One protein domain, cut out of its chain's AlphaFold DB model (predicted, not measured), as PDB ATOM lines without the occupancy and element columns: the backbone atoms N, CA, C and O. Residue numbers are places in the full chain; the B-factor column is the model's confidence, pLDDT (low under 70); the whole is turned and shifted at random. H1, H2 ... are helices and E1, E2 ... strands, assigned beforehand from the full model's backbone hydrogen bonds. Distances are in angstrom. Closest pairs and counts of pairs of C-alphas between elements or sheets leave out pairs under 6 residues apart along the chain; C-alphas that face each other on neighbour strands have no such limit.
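This is residues 5 to 170 of the 401 residues of the protein "Putative Uncharacterized glycosyltransferase AER61" of Glarea lozoyensis (strain ATCC 74030 / MF5533) (UniProt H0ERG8). With little regular structure, long loops surround a small parallel sheet, E2 E1 E3, with long helix H4 over one face; H1 and H2 lie far out at one end. You see 166 residues, 61 in named elements, in the order H1 H2 H3 E1 H4 H5 E2 H6 E3: mixed, compact, radius of gyration of the C-alphas 16.8 A, spans 51 by 38 by 32 A.

Look first at E1, residues 70 to 74, parallel to E2, residues 120 to 124, with N 72 and O 121 2.9 A apart, and to E3, residues 160 to 162, with N 71 and O 160 2.8 A apart. H4, residues 82 to 101, is on the sheet and touches H6, residues 134 to 141, with residues 82 to 89 alone; the closest C-alphas, Val 89 and Trp 139, are 6.2 A apart, at a shallow tilt of 8 degrees, the same way. E1, H4, H5, residues 114 to 117, and E2 form a strand-helix-strand unit, parallel neighbour strands with helices between, its crossover right-handed; E2, H6, E3 form a split one, E1 between its strands, left-handed. H3, residues 37 to 41, H5 and H6 only graze the sheet. H1, residues 5 to 9, is close but not clearly touching H2, residues 13 to 18; the closest C-alphas, Arg 8 and Ala 16, are 5.5 A apart. In H1 to H4 every O i to N i+4 pair is within hydrogen-bond range; in H6 0 of 4, but 5 of 5 O i to N i+3 pairs; H5 is too short.

Find C-alpha 82 at (46.053, 4.312, 32.306); from there H4 runs 28.6 A to C-alpha 101 at (52.525, 10.055, 5.030). E1 spans 13.0 A, E2 12.8 A, H6 13.4 A.

The farthest C-alphas, Pro 13 and Pro 134, are 52.1 A apart. The printed part has no cut. The links H2 to H3, H3 to E1, H4 to H5 and H6 to E3 are long. Confidence is under 70 in 18 residues, among them 45 to 54.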
ATOM      1  N   THR A   5      42.995 -15.082   2.721       65.75
ATOM      2  CA  THR A   5      43.174 -16.500   3.053       65.75
ATOM      3  C   THR A   5      42.377 -17.373   2.085       65.75
ATOM      4  O   THR A   5      42.963 -18.164   1.348       65.75
ATOM      5  N   ALA A   6      41.063 -17.151   1.984       67.94
ATOM      6  CA  ALA A   6      40.203 -17.900   1.061       67.94
ATOM      7  C   ALA A   6      40.496 -17.596  -0.417       67.94
ATOM      8  O   ALA A   6      40.361 -18.470  -1.272       67.94
ATOM      9  N   GLU A   7      40.901 -16.366  -0.744       70.19
ATOM     10  CA  GLU A   7      41.302 -15.998  -2.102       70.19
ATOM     11  C   GLU A   7      42.584 -16.717  -2.519       70.19
ATOM     12  O   GLU A   7      42.664 -17.168  -3.657       70.19
ATOM     13  N   ARG A   8      43.567 -16.883  -1.621       71.00
ATOM     14  CA  ARG A   8      44.797 -17.634  -1.911       71.00
ATOM     15  C   ARG A   8      44.523 -19.120  -2.126       71.00
ATOM     16  O   ARG A   8      45.110 -19.702  -3.031       71.00
ATOM     17  N   GLU A   9      43.625 -19.720  -1.346       70.25
ATOM     18  CA  GLU A   9      43.227 -21.128  -1.516       70.25
ATOM     19  C   GLU A   9      42.550 -21.397  -2.868       70.25
ATOM     20  O   GLU A   9      42.656 -22.496  -3.410       70.25
ATOM     21  N   LYS A  10      41.873 -20.388  -3.429       71.88
ATOM     22  CA  LYS A  10      41.158 -20.464  -4.714       71.88
ATOM     23  C   LYS A  10      41.929 -19.830  -5.882       71.88
ATOM     24  O   LYS A  10      41.427 -19.824  -7.005       71.88
ATOM     25  N   ALA A  11      43.111 -19.263  -5.632       74.88
ATOM     26  CA  ALA A  11      43.870 -18.494  -6.613       74.88
ATOM     27  C   ALA A  11      44.579 -19.388  -7.637       74.88
ATOM     28  O   ALA A  11      45.084 -20.465  -7.321       74.88
ATOM     29  N   THR A  12      44.701 -18.887  -8.869       83.56
ATOM     30  CA  THR A  12      45.653 -19.446  -9.837       83.56
ATOM     31  C   THR A  12      47.089 -19.296  -9.309       83.56
ATOM     32  O   THR A  12      47.344 -18.405  -8.492       83.56
ATOM     33  N   PRO A  13      48.061 -20.100  -9.783       82.62
ATOM     34  CA  PRO A  13      49.456 -19.985  -9.346       82.62
ATOM     35  C   PRO A  13      50.033 -18.562  -9.462       82.62
ATOM     36  O   PRO A  13      50.733 -18.104  -8.564       82.62
ATOM     37  N   GLU A  14      49.683 -17.824 -10.517       80.88
ATOM     38  CA  GLU A  14      50.122 -16.434 -10.729       80.88
ATOM     39  C   GLU A  14      49.484 -15.451  -9.736       80.88
ATOM     40  O   GLU A  14      50.157 -14.553  -9.227       80.88
ATOM     41  N   MET A  15      48.200 -15.628  -9.408       72.25
ATOM     42  CA  MET A  15      47.529 -14.813  -8.390       72.25
ATOM     43  C   MET A  15      48.043 -15.138  -6.982       72.25
ATOM     44  O   MET A  15      48.225 -14.229  -6.173       72.25
ATOM     45  N   ALA A  16      48.327 -16.410  -6.690       74.44
ATOM     46  CA  ALA A  16      48.933 -16.826  -5.428       74.44
ATOM     47  C   ALA A  16      50.331 -16.205  -5.247       74.44
ATOM     48  O   ALA A  16      50.634 -15.682  -4.173       74.44
ATOM     49  N   GLU A  17      51.137 -16.168  -6.311       77.62
ATOM     50  CA  GLU A  17      52.465 -15.543  -6.332       77.62
ATOM     51  C   GLU A  17      52.407 -14.016  -6.144       77.62
ATOM     52  O   GLU A  17      53.218 -13.439  -5.407       77.62
ATOM     53  N   ALA A  18      51.416 -13.349  -6.746       75.06
ATOM     54  CA  ALA A  18      51.161 -11.921  -6.536       75.06
ATOM     55  C   ALA A  18      50.722 -11.610  -5.094       75.06
ATOM     56  O   ALA A  18      50.995 -10.528  -4.573       75.06
ATOM     57  N   MET A  19      50.070 -12.567  -4.430       71.56
ATOM     58  CA  MET A  19      49.605 -12.435  -3.052       71.56
ATOM     59  C   MET A  19      50.591 -12.972  -2.013       71.56
ATOM     60  O   MET A  19      50.297 -12.855  -0.829       71.56
ATOM     61  N   ARG A  20      51.746 -13.541  -2.387       74.81
ATOM     62  CA  ARG A  20      52.644 -14.277  -1.467       74.81
ATOM     63  C   ARG A  20      53.108 -13.492  -0.231       74.81
ATOM     64  O   ARG A  20      53.348 -14.086   0.810       74.81
ATOM     65  N   ASN A  21      53.192 -12.164  -0.340       73.06
ATOM     66  CA  ASN A  21      53.630 -11.276   0.744       73.06
ATOM     67  C   ASN A  21      52.475 -10.773   1.631       73.06
ATOM     68  O   ASN A  21      52.711 -10.015   2.569       73.06
ATOM     69  N   LEU A  22      51.224 -11.137   1.329       69.88
ATOM     70  CA  LEU A  22      50.072 -10.798   2.163       69.88
ATOM     71  C   LEU A  22      49.932 -11.845   3.271       69.88
ATOM     72  O   LEU A  22      49.805 -13.034   2.989       69.88
ATOM     73  N   ASN A  23      49.937 -11.436   4.534       70.62
ATOM     74  CA  ASN A  23      49.646 -12.380   5.610       70.62
ATOM     75  C   ASN A  23      48.141 -12.698   5.631       70.62
ATOM     76  O   ASN A  23      47.339 -11.766   5.531       70.62
ATOM     77  N   PRO A  24      47.743 -13.981   5.751       73.00
ATOM     78  CA  PRO A  24      46.350 -14.333   6.007       73.00
ATOM     79  C   PRO A  24      45.901 -13.696   7.327       73.00
ATOM     80  O   PRO A  24      46.713 -13.572   8.246       73.00
ATOM     81  N   VAL A  25      44.631 -13.295   7.432       74.25
ATOM     82  CA  VAL A  25      44.102 -12.613   8.632       74.25
ATOM     83  C   VAL A  25      44.283 -13.493   9.870       74.25
ATOM     84  O   VAL A  25      44.729 -13.013  10.906       74.25
ATOM     85  N   GLU A  26      44.045 -14.798   9.733       75.19
ATOM     86  CA  GLU A  26      44.225 -15.805  10.783       75.19
ATOM     87  C   GLU A  26      45.693 -15.984  11.201       75.19
ATOM     88  O   GLU A  26      45.968 -16.452  12.302       75.19
ATOM     89  N   GLY A  27      46.639 -15.612  10.334       77.56
ATOM     90  CA  GLY A  27      48.074 -15.646  10.622       77.56
ATOM     91  C   GLY A  27      48.625 -14.335  11.184       77.56
ATOM     92  O   GLY A  27      49.815 -14.264  11.489       77.56
ATOM     93  N   MET A  28      47.807 -13.282  11.297       82.38
ATOM     94  CA  MET A  28      48.245 -12.021  11.893       82.38
ATOM     95  C   MET A  28      48.275 -12.118  13.428       82.38
ATOM     96  O   MET A  28      47.455 -12.826  14.016       82.38
ATOM     97  N   PRO A  29      49.175 -11.385  14.113       81.31
ATOM     98  CA  PRO A  29      49.221 -11.389  15.571       81.31
ATOM     99  C   PRO A  29      47.890 -10.949  16.194       81.31
ATOM    100  O   PRO A  29      47.342  -9.899  15.853       81.31
ATOM    101  N   ILE A  30      47.410 -11.740  17.155       82.62
ATOM    102  CA  ILE A  30      46.231 -11.427  17.976       82.62
ATOM    103  C   ILE A  30      46.545 -10.334  19.012       82.62
ATOM    104  O   ILE A  30      45.647  -9.609  19.427       82.62
ATOM    105  N   GLY A  31      47.818 -10.146  19.370       81.19
ATOM    106  CA  GLY A  31      48.246  -9.098  20.297       81.19
ATOM    107  C   GLY A  31      47.792  -9.334  21.742       81.19
ATOM    108  O   GLY A  31      47.185 -10.349  22.073       81.19
ATOM    109  N   PHE A  32      48.124  -8.396  22.629       82.56
ATOM    110  CA  PHE A  32      47.735  -8.478  24.040       82.56
ATOM    111  C   PHE A  32      46.245  -8.112  24.186       82.56
ATOM    112  O   PHE A  32      45.765  -7.228  23.475       82.56
ATOM    113  N   PHE A  33      45.508  -8.799  25.070       84.25
ATOM    114  CA  PHE A  33      44.042  -8.663  25.228       84.25
ATOM    115  C   PHE A  33      43.226  -8.859  23.936       84.25
ATOM    116  O   PHE A  33      42.118  -8.338  23.790       84.25
ATOM    117  N   ASP A  34      43.777  -9.613  22.983       87.62
ATOM    118  CA  ASP A  34      43.163  -9.875  21.686       87.62
ATOM    119  C   ASP A  34      42.774  -8.586  20.945       87.62
ATOM    120  O   ASP A  34      41.656  -8.467  20.446       87.62
ATOM    121  N   THR A  35      43.663  -7.591  20.931       87.31
ATOM    122  CA  THR A  35      43.446  -6.284  20.277       87.31
ATOM    123  C   THR A  35      44.118  -6.155  18.914       87.31
ATOM    124  O   THR A  35      43.950  -5.155  18.222       87.31
ATOM    125  N   GLY A  36      44.868  -7.167  18.493       84.88
ATOM    126  CA  GLY A  36      45.503  -7.244  17.186       84.88
ATOM    127  C   GLY A  36      44.505  -7.339  16.034       84.88
ATOM    128  O   GLY A  36      43.317  -7.612  16.219       84.88
ATOM    129  N   VAL A  37      45.012  -7.127  14.818       80.62
ATOM    130  CA  VAL A  37      44.210  -7.064  13.583       80.62
ATOM    131  C   VAL A  37      43.344  -8.312  13.413       80.62
ATOM    132  O   VAL A  37      42.153  -8.190  13.140       80.62
ATOM    133  N   ALA A  38      43.914  -9.500  13.650       80.38
ATOM    134  CA  ALA A  38      43.190 -10.763  13.551       80.38
ATOM    135  C   ALA A  38      41.932 -10.770  14.432       80.38
ATOM    136  O   ALA A  38      40.840 -11.065  13.957       80.38
ATOM    137  N   ALA A  39      42.064 -10.379  15.701       82.25
ATOM    138  CA  ALA A  39      40.962 -10.385  16.654       82.25
ATOM    139  C   ALA A  39      39.930  -9.279  16.394       82.25
ATOM    140  O   ALA A  39      38.731  -9.512  16.538       82.25
ATOM    141  N   GLN A  40      40.362  -8.092  15.955       80.12
ATOM    142  CA  GLN A  40      39.436  -7.026  15.556       80.12
ATOM    143  C   GLN A  40      38.585  -7.441  14.343       80.12
ATOM    144  O   GLN A  40      37.397  -7.119  14.279       80.12
ATOM    145  N   MET A  41      39.163  -8.214  13.420       77.69
ATOM    146  CA  MET A  41      38.477  -8.707  12.224       77.69
ATOM    147  C   MET A  41      37.610  -9.956  12.457       77.69
ATOM    148  O   MET A  41      36.731 -10.216  11.641       77.69
ATOM    149  N   GLN A  42      37.784 -10.706  13.554       73.25
ATOM    150  CA  GLN A  42      37.004 -11.930  13.841       73.25
ATOM    151  C   GLN A  42      35.488 -11.700  13.930       73.25
ATOM    152  O   GLN A  42      34.715 -12.604  13.630       73.25
ATOM    153  N   SER A  43      35.056 -10.503  14.340       65.56
ATOM    154  CA  SER A  43      33.627 -10.151  14.414       65.56
ATOM    155  C   SER A  43      32.993  -9.885  13.043       65.56
ATOM    156  O   SER A  43      31.774  -9.783  12.933       65.56
ATOM    157  N   TRP A  44      33.797  -9.779  11.984       70.19
ATOM    158  CA  TRP A  44      33.321  -9.456  10.649       70.19
ATOM    159  C   TRP A  44      33.089 -10.743   9.865       70.19
ATOM    160  O   TRP A  44      33.960 -11.606   9.798       70.19
ATOM    161  N   ASN A  45      31.939 -10.869   9.200       64.31
ATOM    162  CA  ASN A  45      31.714 -11.983   8.284       64.31
ATOM    163  C   ASN A  45      32.479 -11.751   6.969       64.31
ATOM    164  O   ASN A  45      31.945 -11.221   5.998       64.31
ATOM    165  N   TYR A  46      33.750 -12.151   6.942       60.91
ATOM    166  CA  TYR A  46      34.620 -12.044   5.768       60.91
ATOM    167  C   TYR A  46      34.473 -13.229   4.791       60.91
ATOM    168  O   TYR A  46      35.144 -13.264   3.763       60.91
ATOM    169  N   THR A  47      33.619 -14.214   5.103       50.12
ATOM    170  CA  THR A  47      33.373 -15.398   4.253       50.12
ATOM    171  C   THR A  47      32.283 -15.202   3.205       50.12
ATOM    172  O   THR A  47      32.162 -16.028   2.297       50.12
ATOM    173  N   ALA A  48      31.528 -14.103   3.283       51.19
ATOM    174  CA  ALA A  48      30.668 -13.680   2.192       51.19
ATOM    175  C   ALA A  48      31.563 -13.376   0.977       51.19
ATOM    176  O   ALA A  48      32.295 -12.390   0.972       51.19
ATOM    177  N   ASN A  49      31.528 -14.231  -0.053       52.28
ATOM    178  CA  ASN A  49      32.187 -13.953  -1.342       52.28
ATOM    179  C   ASN A  49      31.467 -12.831  -2.115       52.28
ATOM    180  O   ASN A  49      31.731 -12.627  -3.298       52.28
ATOM    181  N   ASP A  50      30.529 -12.146  -1.470       53.31
ATOM    182  CA  ASP A  50      29.634 -11.216  -2.109       53.31
ATOM    183  C   ASP A  50      30.297  -9.837  -2.139       53.31
ATOM    184  O   ASP A  50      30.674  -9.267  -1.113       53.31
ATOM    185  N   GLU A  51      30.408  -9.262  -3.337       59.56
ATOM    186  CA  GLU A  51      30.694  -7.831  -3.515       59.56
ATOM    187  C   GLU A  51      29.588  -6.949  -2.896       59.56
ATOM    188  O   GLU A  51      29.765  -5.738  -2.756       59.56
ATOM    189  N   VAL A  52      28.469  -7.578  -2.513       60.41
ATOM    190  CA  VAL A  52      27.235  -6.991  -2.004       60.41
ATOM    191  C   VAL A  52      26.802  -7.737  -0.734       60.41
ATOM    192  O   VAL A  52      26.376  -8.884  -0.798       60.41
ATOM    193  N   VAL A  53      26.873  -7.089   0.427       69.88
ATOM    194  CA  VAL A  53      26.443  -7.667   1.713       69.88
ATOM    195  C   VAL A  53      24.982  -7.304   1.978       69.88
ATOM    196  O   VAL A  53      24.650  -6.120   2.003       69.88
ATOM    197  N   ASP A  54      24.107  -8.291   2.191       67.25
ATOM    198  CA  ASP A  54      22.739  -8.050   2.676       67.25
ATOM    199  C   ASP A  54      22.784  -7.620   4.150       67.25
ATOM    200  O   ASP A  54      23.246  -8.355   5.022       67.25
ATOM    201  N   MET A  55      22.324  -6.399   4.415       71.88
ATOM    202  CA  MET A  55      22.284  -5.781   5.741       71.88
ATOM    203  C   MET A  55      20.915  -5.973   6.418       71.88
ATOM    204  O   MET A  55      20.674  -5.405   7.485       71.88
ATOM    205  N   GLY A  56      20.014  -6.750   5.806       68.06
ATOM    206  CA  GLY A  56      18.629  -6.913   6.225       68.06
ATOM    207  C   GLY A  56      17.723  -5.781   5.731       68.06
ATOM    208  O   GLY A  56      18.172  -4.747   5.236       68.06
ATOM    209  N   GLU A  57      16.406  -5.981   5.847       69.50
ATOM    210  CA  GLU A  57      15.378  -4.993   5.458       69.50
ATOM    211  C   GLU A  57      15.467  -4.513   3.992       69.50
ATOM    212  O   GLU A  57      15.032  -3.409   3.662       69.50
ATOM    213  N   GLY A  58      16.035  -5.329   3.096       69.00
ATOM    214  CA  GLY A  58      16.223  -4.977   1.685       69.00
ATOM    215  C   GLY A  58      17.351  -3.971   1.430       69.00
ATOM    216  O   GLY A  58      17.404  -3.389   0.346       69.00
ATOM    217  N   LYS A  59      18.238  -3.741   2.407       70.06
ATOM    218  CA  LYS A  59      19.426  -2.893   2.255       70.06
ATOM    219  C   LYS A  59      20.635  -3.749   1.922       70.06
ATOM    220  O   LYS A  59      20.937  -4.709   2.621       70.06
ATOM    221  N   THR A  60      21.373  -3.344   0.901       75.12
ATOM    222  CA  THR A  60      22.621  -3.986   0.498       75.12
ATOM    223  C   THR A  60      23.788  -3.016   0.630       75.12
ATOM    224  O   THR A  60      23.618  -1.818   0.404       75.12
ATOM    225  N   CYS A  61      24.963  -3.520   0.988       75.12
ATOM    226  CA  CYS A  61      26.192  -2.745   1.126       75.12
ATOM    227  C   CYS A  61      27.243  -3.203   0.114       75.12
ATOM    228  O   CYS A  61      27.606  -4.375   0.080       75.12
ATOM    229  N   ASP A  62      27.752  -2.262  -0.672       74.75
ATOM    230  CA  ASP A  62      28.842  -2.438  -1.627       74.75
ATOM    231  C   ASP A  62      29.785  -1.219  -1.614       74.75
ATOM    232  O   ASP A  62      29.592  -0.243  -0.884       74.75
ATOM    233  N   THR A  63      30.827  -1.250  -2.448       67.88
ATOM    234  CA  THR A  63      31.823  -0.162  -2.526       67.88
ATOM    235  C   THR A  63      31.273   1.184  -3.025       67.88
ATOM    236  O   THR A  63      31.956   2.199  -2.899       67.88
ATOM    237  N   THR A  64      30.055   1.220  -3.571       73.94
ATOM    238  CA  THR A  64      29.399   2.422  -4.119       73.94
ATOM    239  C   THR A  64      28.309   2.992  -3.211       73.94
ATOM    240  O   THR A  64      27.957   4.162  -3.336       73.94
ATOM    241  N   THR A  65      27.805   2.190  -2.274       81.12
ATOM    242  CA  THR A  65      26.689   2.514  -1.367       81.12
ATOM    243  C   THR A  65      27.141   2.850   0.055       81.12
ATOM    244  O   THR A  65      26.308   3.076   0.936       81.12
ATOM    245  N   SER A  66      28.455   2.918   0.287       84.44
ATOM    246  CA  SER A  66      29.009   3.321   1.579       84.44
ATOM    247  C   SER A  66      28.646   4.760   1.959       84.44
ATOM    248  O   SER A  66      28.408   5.611   1.102       84.44
ATOM    249  N   ASP A  67      28.678   5.062   3.252       86.94
ATOM    250  CA  ASP A  67      28.401   6.401   3.779       86.94
ATOM    251  C   ASP A  67      29.519   7.434   3.532       86.94
ATOM    252  O   ASP A  67      29.389   8.595   3.926       86.94
ATOM    253  N   GLY A  68      30.624   7.017   2.901       86.81
ATOM    254  CA  GLY A  68      31.762   7.865   2.548       86.81
ATOM    255  C   GLY A  68      32.582   8.382   3.735       86.81
ATOM    256  O   GLY A  68      33.490   9.187   3.526       86.81
ATOM    257  N   LYS A  69      32.294   7.952   4.970       89.25
ATOM    258  CA  LYS A  69      33.028   8.396   6.163       89.25
ATOM    259  C   LYS A  69      34.291   7.573   6.383       89.25
ATOM    260  O   LYS A  69      34.466   6.495   5.815       89.25
ATOM    261  N   VAL A  70      35.169   8.087   7.240       92.62
ATOM    262  CA  VAL A  70      36.370   7.383   7.694       92.62
ATOM    263  C   VAL A  70      36.164   6.939   9.134       92.62
ATOM    264  O   VAL A  70      35.863   7.747  10.010       92.62
ATOM    265  N   TYR A  71      36.343   5.652   9.376       92.31
ATOM    266  CA  TYR A  71      36.190   5.015  10.670       92.31
ATOM    267  C   TYR A  71      37.537   4.510  11.156       92.31
ATOM    268  O   TYR A  71      38.277   3.877  10.405       92.31
ATOM    269  N   LEU A  72      37.834   4.751  12.429       93.31
ATOM    270  CA  LEU A  72      38.888   4.040  13.134       93.31
ATOM    271  C   LEU A  72      38.221   2.994  14.021       93.31
ATOM    272  O   LEU A  72      37.600   3.352  15.023       93.31
ATOM    273  N   LEU A  73      38.334   1.728  13.635       90.81
ATOM    274  CA  LEU A  73      37.780   0.623  14.405       90.81
ATOM    275  C   LEU A  73      38.805   0.178  15.446       90.81
ATOM    276  O   LEU A  73      39.962  -0.046  15.100       90.81
ATOM    277  N   VAL A  74      38.395   0.084  16.710       89.94
ATOM    278  CA  VAL A  74      39.310  -0.180  17.826       89.94
ATOM    279  C   VAL A  74      38.695  -1.169  18.805       89.94
ATOM    280  O   VAL A  74      37.585  -0.961  19.286       89.94
ATOM    281  N   LYS A  75      39.452  -2.190  19.199       88.94
ATOM    282  CA  LYS A  75      39.180  -2.943  20.427       88.94
ATOM    283  C   LYS A  75      40.153  -2.501  21.517       88.94
ATOM    284  O   LYS A  75      41.360  -2.534  21.287       88.94
ATOM    285  N   ARG A  76      39.645  -2.085  22.680       88.00
ATOM    286  CA  ARG A  76      40.485  -1.632  23.800       88.00
ATOM    287  C   ARG A  76      41.016  -2.837  24.590       88.00
ATOM    288  O   ARG A  76      40.317  -3.831  24.761       88.00
ATOM    289  N   GLU A  77      42.259  -2.743  25.049       83.12
ATOM    290  CA  GLU A  77      43.021  -3.750  25.788       83.12
ATOM    291  C   GLU A  77      42.537  -3.870  27.236       83.12
ATOM    292  O   GLU A  77      42.200  -4.957  27.699       83.12
ATOM    293  N   ASN A  78      42.530  -2.758  27.981       74.81
ATOM    294  CA  ASN A  78      42.240  -2.761  29.414       74.81
ATOM    295  C   ASN A  78      41.588  -1.447  29.866       74.81
ATOM    296  O   ASN A  78      42.203  -0.378  29.845       74.81
ATOM    297  N   HIS A  79      40.343  -1.538  30.331       71.62
ATOM    298  CA  HIS A  79      39.482  -0.382  30.592       71.62
ATOM    299  C   HIS A  79      39.833   0.439  31.836       71.62
ATOM    300  O   HIS A  79      39.356   1.570  31.938       71.62
ATOM    301  N   ASP A  80      40.727  -0.044  32.704       77.44
ATOM    302  CA  ASP A  80      41.065   0.629  33.972       77.44
ATOM    303  C   ASP A  80      42.554   0.970  34.124       77.44
ATOM    304  O   ASP A  80      42.962   1.620  35.090       77.44
ATOM    305  N   ASN A  81      43.400   0.556  33.180       85.19
ATOM    306  CA  ASN A  81      44.838   0.770  33.272       85.19
ATOM    307  C   ASN A  81      45.295   1.935  32.377       85.19
ATOM    308  O   ASN A  81      45.394   1.798  31.158       85.19
ATOM    309  N   VAL A  82      45.630   3.075  33.000       86.88
ATOM    310  CA  VAL A  82      46.053   4.312  32.306       86.88
ATOM    311  C   VAL A  82      47.237   4.107  31.357       86.88
ATOM    312  O   VAL A  82      47.317   4.771  30.326       86.88
ATOM    313  N   TRP A  83      48.121   3.158  31.664       88.38
ATOM    314  CA  TRP A  83      49.251   2.816  30.811       88.38
ATOM    315  C   TRP A  83      48.803   2.279  29.452       88.38
ATOM    316  O   TRP A  83      49.218   2.806  28.425       88.38
ATOM    317  N   HIS A  84      47.910   1.283  29.449       88.94
ATOM    318  CA  HIS A  84      47.376   0.697  28.216       88.94
ATOM    319  C   HIS A  84      46.608   1.747  27.418       88.94
ATOM    320  O   HIS A  84      46.937   1.994  26.264       88.94
ATOM    321  N   LYS A  85      45.675   2.461  28.060       87.81
ATOM    322  CA  LYS A  85      44.856   3.488  27.395       87.81
ATOM    323  C   LYS A  85      45.678   4.538  26.663       87.81
ATOM    324  O   LYS A  85      45.362   4.938  25.547       87.81
ATOM    325  N   MET A  86      46.741   5.009  27.302       88.88
ATOM    326  CA  MET A  86      47.592   6.026  26.705       88.88
ATOM    327  C   MET A  86      48.400   5.461  25.524       88.88
ATOM    328  O   MET A  86      48.540   6.149  24.512       88.88
ATOM    329  N   LEU A  87      48.885   4.218  25.609       89.69
ATOM    330  CA  LEU A  87      49.604   3.570  24.508       89.69
ATOM    331  C   LEU A  87      48.684   3.217  23.331       89.69
ATOM    332  O   LEU A  87      49.111   3.336  22.186       89.69
ATOM    333  N   GLU A  88      47.416   2.885  23.575       90.19
ATOM    334  CA  GLU A  88      46.414   2.686  22.519       90.19
ATOM    335  C   GLU A  88      46.185   3.961  21.710       90.19
ATOM    336  O   GLU A  88      46.264   3.950  20.481       90.19
ATOM    337  N   VAL A  89      45.948   5.081  22.400       91.12
ATOM    338  CA  VAL A  89      45.735   6.383  21.754       91.12
ATOM    339  C   VAL A  89      46.984   6.808  20.981       91.12
ATOM    340  O   VAL A  89      46.874   7.323  19.866       91.12
ATOM    341  N   TRP A  90      48.176   6.567  21.534       91.75
ATOM    342  CA  TRP A  90      49.428   6.853  20.836       91.75
ATOM    343  C   TRP A  90      49.585   5.997  19.570       91.75
ATOM    344  O   TRP A  90      49.886   6.536  18.505       91.75
ATOM    345  N   GLN A  91      49.307   4.694  19.635       91.19
ATOM    346  CA  GLN A  91      49.389   3.803  18.471       91.19
ATOM    347  C   GLN A  91      48.362   4.129  17.391       91.19
ATOM    348  O   GLN A  91      48.685   4.101  16.200       91.19
ATOM    349  N   ALA A  92      47.146   4.493  17.787       92.50
ATOM    350  CA  ALA A  92      46.131   4.964  16.859       92.50
ATOM    351  C   ALA A  92      46.600   6.215  16.105       92.50
ATOM    352  O   ALA A  92      46.482   6.297  14.884       92.50
ATOM    353  N   GLN A  93      47.215   7.155  16.820       91.88
ATOM    354  CA  GLN A  93      47.798   8.350  16.225       91.88
ATOM    355  C   GLN A  93      48.951   8.046  15.264       91.88
ATOM    356  O   GLN A  93      48.986   8.618  14.177       91.88
ATOM    357  N   LEU A  94      49.865   7.142  15.626       92.25
ATOM    358  CA  LEU A  94      50.950   6.727  14.730       92.25
ATOM    359  C   LEU A  94      50.420   6.022  13.478       92.25
ATOM    360  O   LEU A  94      50.947   6.228  12.387       92.25
ATOM    361  N   SER A  95      49.351   5.237  13.622       92.19
ATOM    362  CA  SER A  95      48.686   4.583  12.491       92.19
ATOM    363  C   SER A  95      48.119   5.625  11.524       92.19
ATOM    364  O   SER A  95      48.371   5.554  10.325       92.19
ATOM    365  N   ILE A  96      47.421   6.643  12.039       93.56
ATOM    366  CA  ILE A  96      46.889   7.746  11.223       93.56
ATOM    367  C   ILE A  96      48.020   8.532  10.552       93.56
ATOM    368  O   ILE A  96      47.948   8.789   9.352       93.56
ATOM    369  N   ASP A  97      49.081   8.871  11.290       92.81
ATOM    370  CA  ASP A  97      50.241   9.578  10.736       92.81
ATOM    371  C   ASP A  97      50.871   8.789   9.579       92.81
ATOM    372  O   ASP A  97      51.177   9.362   8.533       92.81
ATOM    373  N   ALA A  98      50.993   7.465   9.723       93.00
ATOM    374  CA  ALA A  98      51.489   6.599   8.663       93.00
ATOM    375  C   ALA A  98      50.609   6.671   7.405       93.00
ATOM    376  O   ALA A  98      51.145   6.770   6.305       93.00
ATOM    377  N   TYR A  99      49.280   6.696   7.539       93.38
ATOM    378  CA  TYR A  99      48.368   6.832   6.395       93.38
ATOM    379  C   TYR A  99      48.374   8.231   5.756       93.38
ATOM    380  O   TYR A  99      48.156   8.354   4.549       93.38
ATOM    381  N   VAL A 100      48.653   9.284   6.527       93.75
ATOM    382  CA  VAL A 100      48.842  10.645   5.990       93.75
ATOM    383  C   VAL A 100      50.172  10.766   5.236       93.75
ATOM    384  O   VAL A 100      50.274  11.512   4.264       93.75
ATOM    385  N   MET A 101      51.202  10.033   5.662       93.94
ATOM    386  CA  MET A 101      52.525  10.055   5.030       93.94
ATOM    387  C   MET A 101      52.646   9.088   3.845       93.94
ATOM    388  O   MET A 101      53.363   9.373   2.885       93.94
ATOM    389  N   ALA A 102      51.981   7.934   3.905       93.88
ATOM    390  CA  ALA A 102      52.083   6.894   2.893       93.88
ATOM    391  C   ALA A 102      51.365   7.298   1.601       93.88
ATOM    392  O   ALA A 102      50.204   7.707   1.609       93.88
ATOM    393  N   VAL A 103      52.049   7.124   0.469       92.06
ATOM    394  CA  VAL A 103      51.506   7.430  -0.858       92.06
ATOM    395  C   VAL A 103      50.810   6.199  -1.427       92.06
ATOM    396  O   VAL A 103      51.406   5.131  -1.578       92.06
ATOM    397  N   ASN A 104      49.543   6.360  -1.791       88.38
ATOM    398  CA  ASN A 104      48.812   5.375  -2.564       88.38
ATOM    399  C   ASN A 104      49.365   5.353  -3.994       88.38
ATOM    400  O   ASN A 104      49.239   6.321  -4.744       88.38
ATOM    401  N   GLN A 105      49.952   4.225  -4.387       87.44
ATOM    402  CA  GLN A 105      50.610   4.069  -5.686       87.44
ATOM    403  C   GLN A 105      49.655   4.209  -6.883       87.44
ATOM    404  O   GLN A 105      50.100   4.550  -7.974       87.44
ATOM    405  N   LYS A 106      48.348   3.972  -6.700       87.50
ATOM    406  CA  LYS A 106      47.350   4.102  -7.774       87.50
ATOM    407  C   LYS A 106      46.957   5.552  -8.025       87.50
ATOM    408  O   LYS A 106      46.722   5.934  -9.165       87.50
ATOM    409  N   THR A 107      46.840   6.345  -6.963       91.00
ATOM    410  CA  THR A 107      46.356   7.733  -7.046       91.00
ATOM    411  C   THR A 107      47.482   8.759  -6.990       91.00
ATOM    412  O   THR A 107      47.246   9.930  -7.284       91.00
ATOM    413  N   ASN A 108      48.691   8.331  -6.611       92.81
ATOM    414  CA  ASN A 108      49.851   9.171  -6.320       92.81
ATOM    415  C   ASN A 108      49.554  10.276  -5.285       92.81
ATOM    416  O   ASN A 108      50.107  11.374  -5.339       92.81
ATOM    417  N   LYS A 109      48.635   9.991  -4.359       93.62
ATOM    418  CA  LYS A 109      48.210  10.870  -3.262       93.62
ATOM    419  C   LYS A 109      48.333  10.125  -1.928       93.62
ATOM    420  O   LYS A 109      48.331   8.893  -1.944       93.62
ATOM    421  N   PRO A 110      48.419  10.830  -0.788       94.75
ATOM    422  CA  PRO A 110      48.294  10.209   0.528       94.75
ATOM    423  C   PRO A 110      47.047   9.328   0.659       94.75
ATOM    424  O   PRO A 110      46.032   9.611   0.018       94.75
ATOM    425  N   TYR A 111      47.104   8.288   1.498       93.06
ATOM    426  CA  TYR A 111      45.909   7.494   1.818       93.06
ATOM    427  C   TYR A 111      44.874   8.299   2.608       93.06
ATOM    428  O   TYR A 111      43.683   8.074   2.422       93.06
ATOM    429  N   LEU A 112      45.324   9.235   3.450       93.50
ATOM    430  CA  LEU A 112      44.465  10.173   4.171       93.50
ATOM    431  C   LEU A 112      44.928  11.613   3.961       93.50
ATOM    432  O   LEU A 112      46.118  11.926   4.023       93.50
ATOM    433  N   THR A 113      43.970  12.510   3.765       92.81
ATOM    434  CA  THR A 113      44.178  13.959   3.779       92.81
ATOM    435  C   THR A 113      43.926  14.531   5.179       92.81
ATOM    436  O   THR A 113      43.255  13.903   6.000       92.81
ATOM    437  N   PRO A 114      44.381  15.762   5.480       90.50
ATOM    438  CA  PRO A 114      44.028  16.429   6.735       90.50
ATOM    439  C   PRO A 114      42.513  16.568   6.960       90.50
ATOM    440  O   PRO A 114      42.063  16.550   8.103       90.50
ATOM    441  N   ALA A 115      41.728  16.687   5.882       90.94
ATOM    442  CA  ALA A 115      40.271  16.731   5.961       90.94
ATOM    443  C   ALA A 115      39.682  15.369   6.353       90.94
ATOM    444  O   ALA A 115      38.741  15.329   7.140       90.94
ATOM    445  N   ASP A 116      40.260  14.267   5.867       92.19
ATOM    446  CA  ASP A 116      39.852  12.918   6.267       92.19
ATOM    447  C   ASP A 116      40.138  12.695   7.754       92.19
ATOM    448  O   ASP A 116      39.249  12.289   8.496       92.19
ATOM    449  N   VAL A 117      41.343  13.059   8.213       91.38
ATOM    450  CA  VAL A 117      41.742  12.958   9.630       91.38
ATOM    451  C   VAL A 117      40.807  13.755  10.537       91.38
ATOM    452  O   VAL A 117      40.365  13.255  11.571       91.38
ATOM    453  N   ALA A 118      40.442  14.974  10.129       88.19
ATOM    454  CA  ALA A 118      39.505  15.822  10.860       88.19
ATOM    455  C   ALA A 118      38.061  15.283  10.893       88.19
ATOM    456  O   ALA A 118      37.223  15.865  11.575       88.19
ATOM    457  N   ASN A 119      37.752  14.205  10.169       90.12
ATOM    458  CA  ASN A 119      36.428  13.585  10.122       90.12
ATOM    459  C   ASN A 119      36.448  12.094  10.494       90.12
ATOM    460  O   ASN A 119      35.446  11.407  10.291       90.12
ATOM    461  N   ILE A 120      37.553  11.591  11.059       94.88
ATOM    462  CA  ILE A 120      37.618  10.215  11.561       94.88
ATOM    463  C   ILE A 120      36.611  10.038  12.700       94.88
ATOM    464  O   ILE A 120      36.688  10.737  13.711       94.88
ATOM    465  N   GLN A 121      35.724   9.053  12.572       93.56
ATOM    466  CA  GLN A 121      34.870   8.569  13.653       93.56
ATOM    467  C   GLN A 121      35.551   7.383  14.344       93.56
ATOM    468  O   GLN A 121      35.725   6.318  13.751       93.56
ATOM    469  N   VAL A 122      35.911   7.545  15.617       93.81
ATOM    470  CA  VAL A 122      36.402   6.425  16.434       93.81
ATOM    471  C   VAL A 122      35.219   5.535  16.806       93.81
ATOM    472  O   VAL A 122      34.231   6.026  17.359       93.81
ATOM    473  N   MET A 123      35.320   4.245  16.498       90.75
ATOM    474  CA  MET A 123      34.306   3.233  16.770       90.75
ATOM    475  C   MET A 123      34.932   2.078  17.553       90.75
ATOM    476  O   MET A 123      35.850   1.418  17.070       90.75
ATOM    477  N   PHE A 124      34.431   1.827  18.757       89.75
ATOM    478  CA  PHE A 124      34.819   0.666  19.545       89.75
ATOM    479  C   PHE A 124      34.073  -0.580  19.064       89.75
ATOM    480  O   PHE A 124      32.874  -0.514  18.797       89.75
ATOM    481  N   THR A 125      34.790  -1.692  18.902       87.62
ATOM    482  CA  THR A 125      34.250  -2.947  18.352       87.62
ATOM    483  C   THR A 125      33.168  -3.551  19.241       87.62
ATOM    484  O   THR A 125      33.205  -3.378  20.450       87.62
ATOM    485  N   GLU A 126      32.277  -4.379  18.697       81.38
ATOM    486  CA  GLU A 126      31.262  -5.087  19.509       81.38
ATOM    487  C   GLU A 126      31.849  -5.968  20.624       81.38
ATOM    488  O   GLU A 126      31.226  -6.159  21.667       81.38
ATOM    489  N   SER A 127      33.061  -6.492  20.424       77.56
ATOM    490  CA  SER A 127      33.786  -7.287  21.418       77.56
ATOM    491  C   SER A 127      34.444  -6.452  22.528       77.56
ATOM    492  O   SER A 127      35.042  -7.017  23.443       77.56
ATOM    493  N   ASP A 128      34.339  -5.122  22.469       81.62
ATOM    494  CA  ASP A 128      34.794  -4.213  23.515       81.62
ATOM    495  C   ASP A 128      33.751  -4.155  24.642       81.62
ATOM    496  O   ASP A 128      32.689  -3.551  24.514       81.62
ATOM    497  N   GLN A 129      34.038  -4.822  25.761       74.12
ATOM    498  CA  GLN A 129      33.062  -4.989  26.847       74.12
ATOM    499  C   GLN A 129      33.088  -3.890  27.911       74.12
ATOM    500  O   GLN A 129      32.250  -3.905  28.810       74.12
ATOM    501  N   GLY A 130      34.044  -2.965  27.866       71.75
ATOM    502  CA  GLY A 130      34.200  -2.006  28.951       71.75
ATOM    503  C   GLY A 130      33.408  -0.726  28.770       71.75
ATOM    504  O   GLY A 130      33.152  -0.250  27.662       71.75
ATOM    505  N   ASP A 131      33.080  -0.111  29.896       74.12
ATOM    506  CA  ASP A 131      32.441   1.192  29.898       74.12
ATOM    507  C   ASP A 131      33.411   2.294  29.447       74.12
ATOM    508  O   ASP A 131      34.634   2.131  29.345       74.12
ATOM    509  N   MET A 132      32.842   3.445  29.111       74.75
ATOM    510  CA  MET A 132      33.619   4.632  28.790       74.75
ATOM    511  C   MET A 132      34.116   5.257  30.098       74.75
ATOM    512  O   MET A 132      33.321   5.745  30.901       74.75
ATOM    513  N   SER A 133      35.427   5.250  30.311       74.50
ATOM    514  CA  SER A 133      36.082   5.874  31.455       74.50
ATOM    515  C   SER A 133      36.585   7.281  31.106       74.50
ATOM    516  O   SER A 133      36.731   7.616  29.927       74.50
ATOM    517  N   PRO A 134      36.890   8.139  32.099       74.25
ATOM    518  CA  PRO A 134      37.399   9.490  31.838       74.25
ATOM    519  C   PRO A 134      38.669   9.524  30.975       74.25
ATOM    520  O   PRO A 134      38.887  10.461  30.217       74.25
ATOM    521  N   ALA A 135      39.506   8.487  31.044       73.75
ATOM    522  CA  ALA A 135      40.702   8.395  30.212       73.75
ATOM    523  C   ALA A 135      40.381   8.130  28.726       73.75
ATOM    524  O   ALA A 135      41.192   8.468  27.865       73.75
ATOM    525  N   ASP A 136      39.192   7.605  28.399       81.56
ATOM    526  CA  ASP A 136      38.765   7.421  27.006       81.56
ATOM    527  C   ASP A 136      38.441   8.747  26.307       81.56
ATOM    528  O   ASP A 136      38.312   8.788  25.085       81.56
ATOM    529  N   GLU A 137      38.376   9.862  27.042       83.00
ATOM    530  CA  GLU A 137      38.291  11.185  26.424       83.00
ATOM    531  C   GLU A 137      39.487  11.494  25.522       83.00
ATOM    532  O   GLU A 137      39.337  12.260  24.572       83.00
ATOM    533  N   LEU A 138      40.642  10.860  25.751       86.75
ATOM    534  CA  LEU A 138      41.818  11.004  24.894       86.75
ATOM    535  C   LEU A 138      41.581  10.517  23.461       86.75
ATOM    536  O   LEU A 138      42.223  11.020  22.541       86.75
ATOM    537  N   TRP A 139      40.616   9.623  23.233       90.31
ATOM    538  CA  TRP A 139      40.235   9.204  21.883       90.31
ATOM    539  C   TRP A 139      39.630  10.340  21.049       90.31
ATOM    540  O   TRP A 139      39.740  10.313  19.825       90.31
ATOM    541  N   LYS A 140      39.095  11.396  21.683       89.44
ATOM    542  CA  LYS A 140      38.640  12.622  20.993       89.44
ATOM    543  C   LYS A 140      39.794  13.407  20.347       89.44
ATOM    544  O   LYS A 140      39.559  14.361  19.619       89.44
ATOM    545  N   MET A 141      41.045  13.053  20.646       89.06
ATOM    546  CA  MET A 141      42.234  13.612  19.996       89.06
ATOM    547  C   MET A 141      42.586  12.884  18.694       89.06
ATOM    548  O   MET A 141      43.341  13.409  17.882       89.06
ATOM    549  N   VAL A 142      42.108  11.648  18.535       89.56
ATOM    550  CA  VAL A 142      42.433  10.765  17.406       89.56
ATOM    551  C   VAL A 142      41.522  11.046  16.214       89.56
ATOM    552  O   VAL A 142      41.980  11.058  15.077       89.56
ATOM    553  N   GLY A 143      40.243  11.296  16.483       82.88
ATOM    554  CA  GLY A 143      39.237  11.632  15.485       82.88
ATOM    555  C   GLY A 143      38.312  12.736  15.981       82.88
ATOM    556  O   GLY A 143      38.462  13.238  17.094       82.88
ATOM    557  N   ASN A 144      37.352  13.124  15.152       72.88
ATOM    558  CA  ASN A 144      36.409  14.178  15.485       72.88
ATOM    559  C   ASN A 144      35.151  13.596  16.132       72.88
ATOM    560  O   ASN A 144      34.542  12.658  15.624       72.88
ATOM    561  N   GLY A 145      34.747  14.186  17.254       77.56
ATOM    562  CA  GLY A 145      33.560  13.779  17.994       77.56
ATOM    563  C   GLY A 145      33.816  12.735  19.080       77.56
ATOM    564  O   GLY A 145      34.943  12.392  19.434       77.56
ATOM    565  N   LYS A 146      32.721  12.282  19.690       86.69
ATOM    566  CA  LYS A 146      32.746  11.286  20.762       86.69
ATOM    567  C   LYS A 146      32.940   9.891  20.145       86.69
ATOM    568  O   LYS A 146      32.246   9.589  19.171       86.69
ATOM    569  N   PRO A 147      33.808   9.034  20.711       90.62
ATOM    570  CA  PRO A 147      33.842   7.628  20.335       90.62
ATOM    571  C   PRO A 147      32.462   6.986  20.489       90.62
ATOM    572  O   PRO A 147      31.728   7.285  21.436       90.62
ATOM    573  N   ILE A 148      32.119   6.113  19.553       88.94
ATOM    574  CA  ILE A 148      30.856   5.368  19.534       88.94
ATOM    575  C   ILE A 148      31.131   3.885  19.747       88.94
ATOM    576  O   ILE A 148      32.206   3.399  19.408       88.94
ATOM    577  N   GLN A 149      30.158   3.163  20.285       87.06
ATOM    578  CA  GLN A 149      30.188   1.705  20.330       87.06
ATOM    579  C   GLN A 149      29.544   1.155  19.053       87.06
ATOM    580  O   GLN A 149      28.479   1.629  18.651       87.06
ATOM    581  N   GLN A 150      30.170   0.166  18.414       86.94
ATOM    582  CA  GLN A 150      29.674  -0.442  17.173       86.94
ATOM    583  C   GLN A 150      28.270  -1.032  17.359       86.94
ATOM    584  O   GLN A 150      27.406  -0.812  16.520       86.94
ATOM    585  N   ARG A 151      28.013  -1.679  18.505       83.31
ATOM    586  CA  ARG A 151      26.696  -2.235  18.869       83.31
ATOM    587  C   ARG A 151      25.566  -1.196  18.934       83.31
ATOM    588  O   ARG A 151      24.400  -1.562  18.846       83.31
ATOM    589  N   ASP A 152      25.909   0.081  19.114       84.75
ATOM    590  CA  ASP A 152      24.944   1.184  19.202       84.75
ATOM    591  C   ASP A 152      24.718   1.849  17.830       84.75
ATOM    592  O   ASP A 152      23.922   2.784  17.714       84.75
ATOM    593  N   GLN A 153      25.429   1.410  16.784       81.19
ATOM    594  CA  GLN A 153      25.241   1.905  15.426       81.19
ATOM    595  C   GLN A 153      24.192   1.080  14.683       81.19
ATOM    596  O   GLN A 153      24.226  -0.151  14.728       81.19
ATOM    597  N   PRO A 154      23.277   1.730  13.944       82.12
ATOM    598  CA  PRO A 154      22.409   1.003  13.034       82.12
ATOM    599  C   PRO A 154      23.254   0.311  11.950       82.12
ATOM    600  O   PRO A 154      24.330   0.819  11.608       82.12
ATOM    601  N   PRO A 155      22.759  -0.788  11.352       78.56
ATOM    602  CA  PRO A 155      23.405  -1.425  10.209       78.56
ATOM    603  C   PRO A 155      23.751  -0.383   9.134       78.56
ATOM    604  O   PRO A 155      22.863   0.215   8.522       78.56
ATOM    605  N   THR A 156      25.047  -0.121   8.953       79.38
ATOM    606  CA  THR A 156      25.568   0.954   8.097       79.38
ATOM    607  C   THR A 156      26.634   0.392   7.172       79.38
ATOM    608  O   THR A 156      27.511  -0.355   7.604       79.38
ATOM    609  N   CYS A 157      26.578   0.775   5.898       83.00
ATOM    610  CA  CYS A 157      27.646   0.480   4.954       83.00
ATOM    611  C   CYS A 157      28.814   1.443   5.208       83.00
ATOM    612  O   CYS A 157      28.779   2.600   4.786       83.00
ATOM    613  N   LEU A 158      29.806   0.996   5.980       85.38
ATOM    614  CA  LEU A 158      30.948   1.824   6.366       85.38
ATOM    615  C   LEU A 158      31.790   2.182   5.134       85.38
ATOM    616  O   LEU A 158      32.056   1.318   4.301       85.38
ATOM    617  N   GLY A 159      32.219   3.444   5.036       87.31
ATOM    618  CA  GLY A 159      33.176   3.903   4.028       87.31
ATOM    619  C   GLY A 159      34.586   3.337   4.229       87.31
ATOM    620  O   GLY A 159      34.847   2.148   4.066       87.31
ATOM    621  N   THR A 160      35.541   4.204   4.559       88.44
ATOM    622  CA  THR A 160      36.926   3.785   4.819       88.44
ATOM    623  C   THR A 160      37.063   3.296   6.252       88.44
ATOM    624  O   THR A 160      36.693   4.011   7.177       88.44
ATOM    625  N   VAL A 161      37.643   2.114   6.451       88.50
ATOM    626  CA  VAL A 161      37.884   1.543   7.783       88.50
ATOM    627  C   VAL A 161      39.382   1.395   7.999       88.50
ATOM    628  O   VAL A 161      40.074   0.739   7.221       88.50
ATOM    629  N   ILE A 162      39.875   2.022   9.059       90.75
ATOM    630  CA  ILE A 162      41.260   1.965   9.507       90.75
ATOM    631  C   ILE A 162      41.316   1.036  10.717       90.75
ATOM    632  O   ILE A 162      40.561   1.212  11.674       90.75
ATOM    633  N   LEU A 163      42.241   0.080  10.677       88.19
ATOM    634  CA  LEU A 163      42.595  -0.763  11.814       88.19
ATOM    635  C   LEU A 163      43.926  -0.247  12.370       88.19
ATOM    636  O   LEU A 163      44.938  -0.344  11.668       88.19
ATOM    637  N   PRO A 164      43.957   0.356  13.570       89.06
ATOM    638  CA  PRO A 164      45.206   0.828  14.131       89.06
ATOM    639  C   PRO A 164      46.090  -0.343  14.547       89.06
ATOM    640  O   PRO A 164      45.622  -1.445  14.846       89.06
ATOM    641  N   LEU A 165      47.386  -0.064  14.636       86.50
ATOM    642  CA  LEU A 165      48.316  -0.910  15.366       86.50
ATOM    643  C   LEU A 165      47.815  -1.104  16.808       86.50
ATOM    644  O   LEU A 165      47.380  -0.154  17.459       86.50
ATOM    645  N   TYR A 166      47.885  -2.335  17.310       84.62
ATOM    646  CA  TYR A 166      47.461  -2.668  18.672       84.62
ATOM    647  C   TYR A 166      48.448  -2.117  19.715       84.62
ATOM    648  O   TYR A 166      49.624  -1.914  19.406       84.62
ATOM    649  N   SER A 167      48.012  -1.851  20.950       77.94
ATOM    650  CA  SER A 167      48.811  -1.076  21.921       77.94
ATOM    651  C   SER A 167      50.137  -1.751  22.288       77.94
ATOM    652  O   SER A 167      51.184  -1.090  22.309       77.94
ATOM    653  N   SER A 168      50.141  -3.080  22.445       78.88
ATOM    654  CA  SER A 168      51.373  -3.825  22.725       78.88
ATOM    655  C   SER A 168      52.399  -3.852  21.582       78.88
ATOM    656  O   SER A 168      53.545  -4.248  21.794       78.88
ATOM    657  N   SER A 169      52.032  -3.374  20.388       80.00
ATOM    658  CA  SER A 169      52.973  -3.123  19.286       80.00
ATOM    659  C   SER A 169      53.598  -1.727  19.324       80.00
ATOM    660  O   SER A 169      54.345  -1.369  18.410       80.00
ATOM    661  N   SER A 170      53.297  -0.912  20.345       81.12
ATOM    662  CA  SER A 170      53.930   0.399  20.456       81.12
ATOM    663  C   SER A 170      55.444   0.261  20.536       81.12
ATOM    664  O   SER A 170      55.934  -0.647  21.216       81.12
TER     665      SER A 170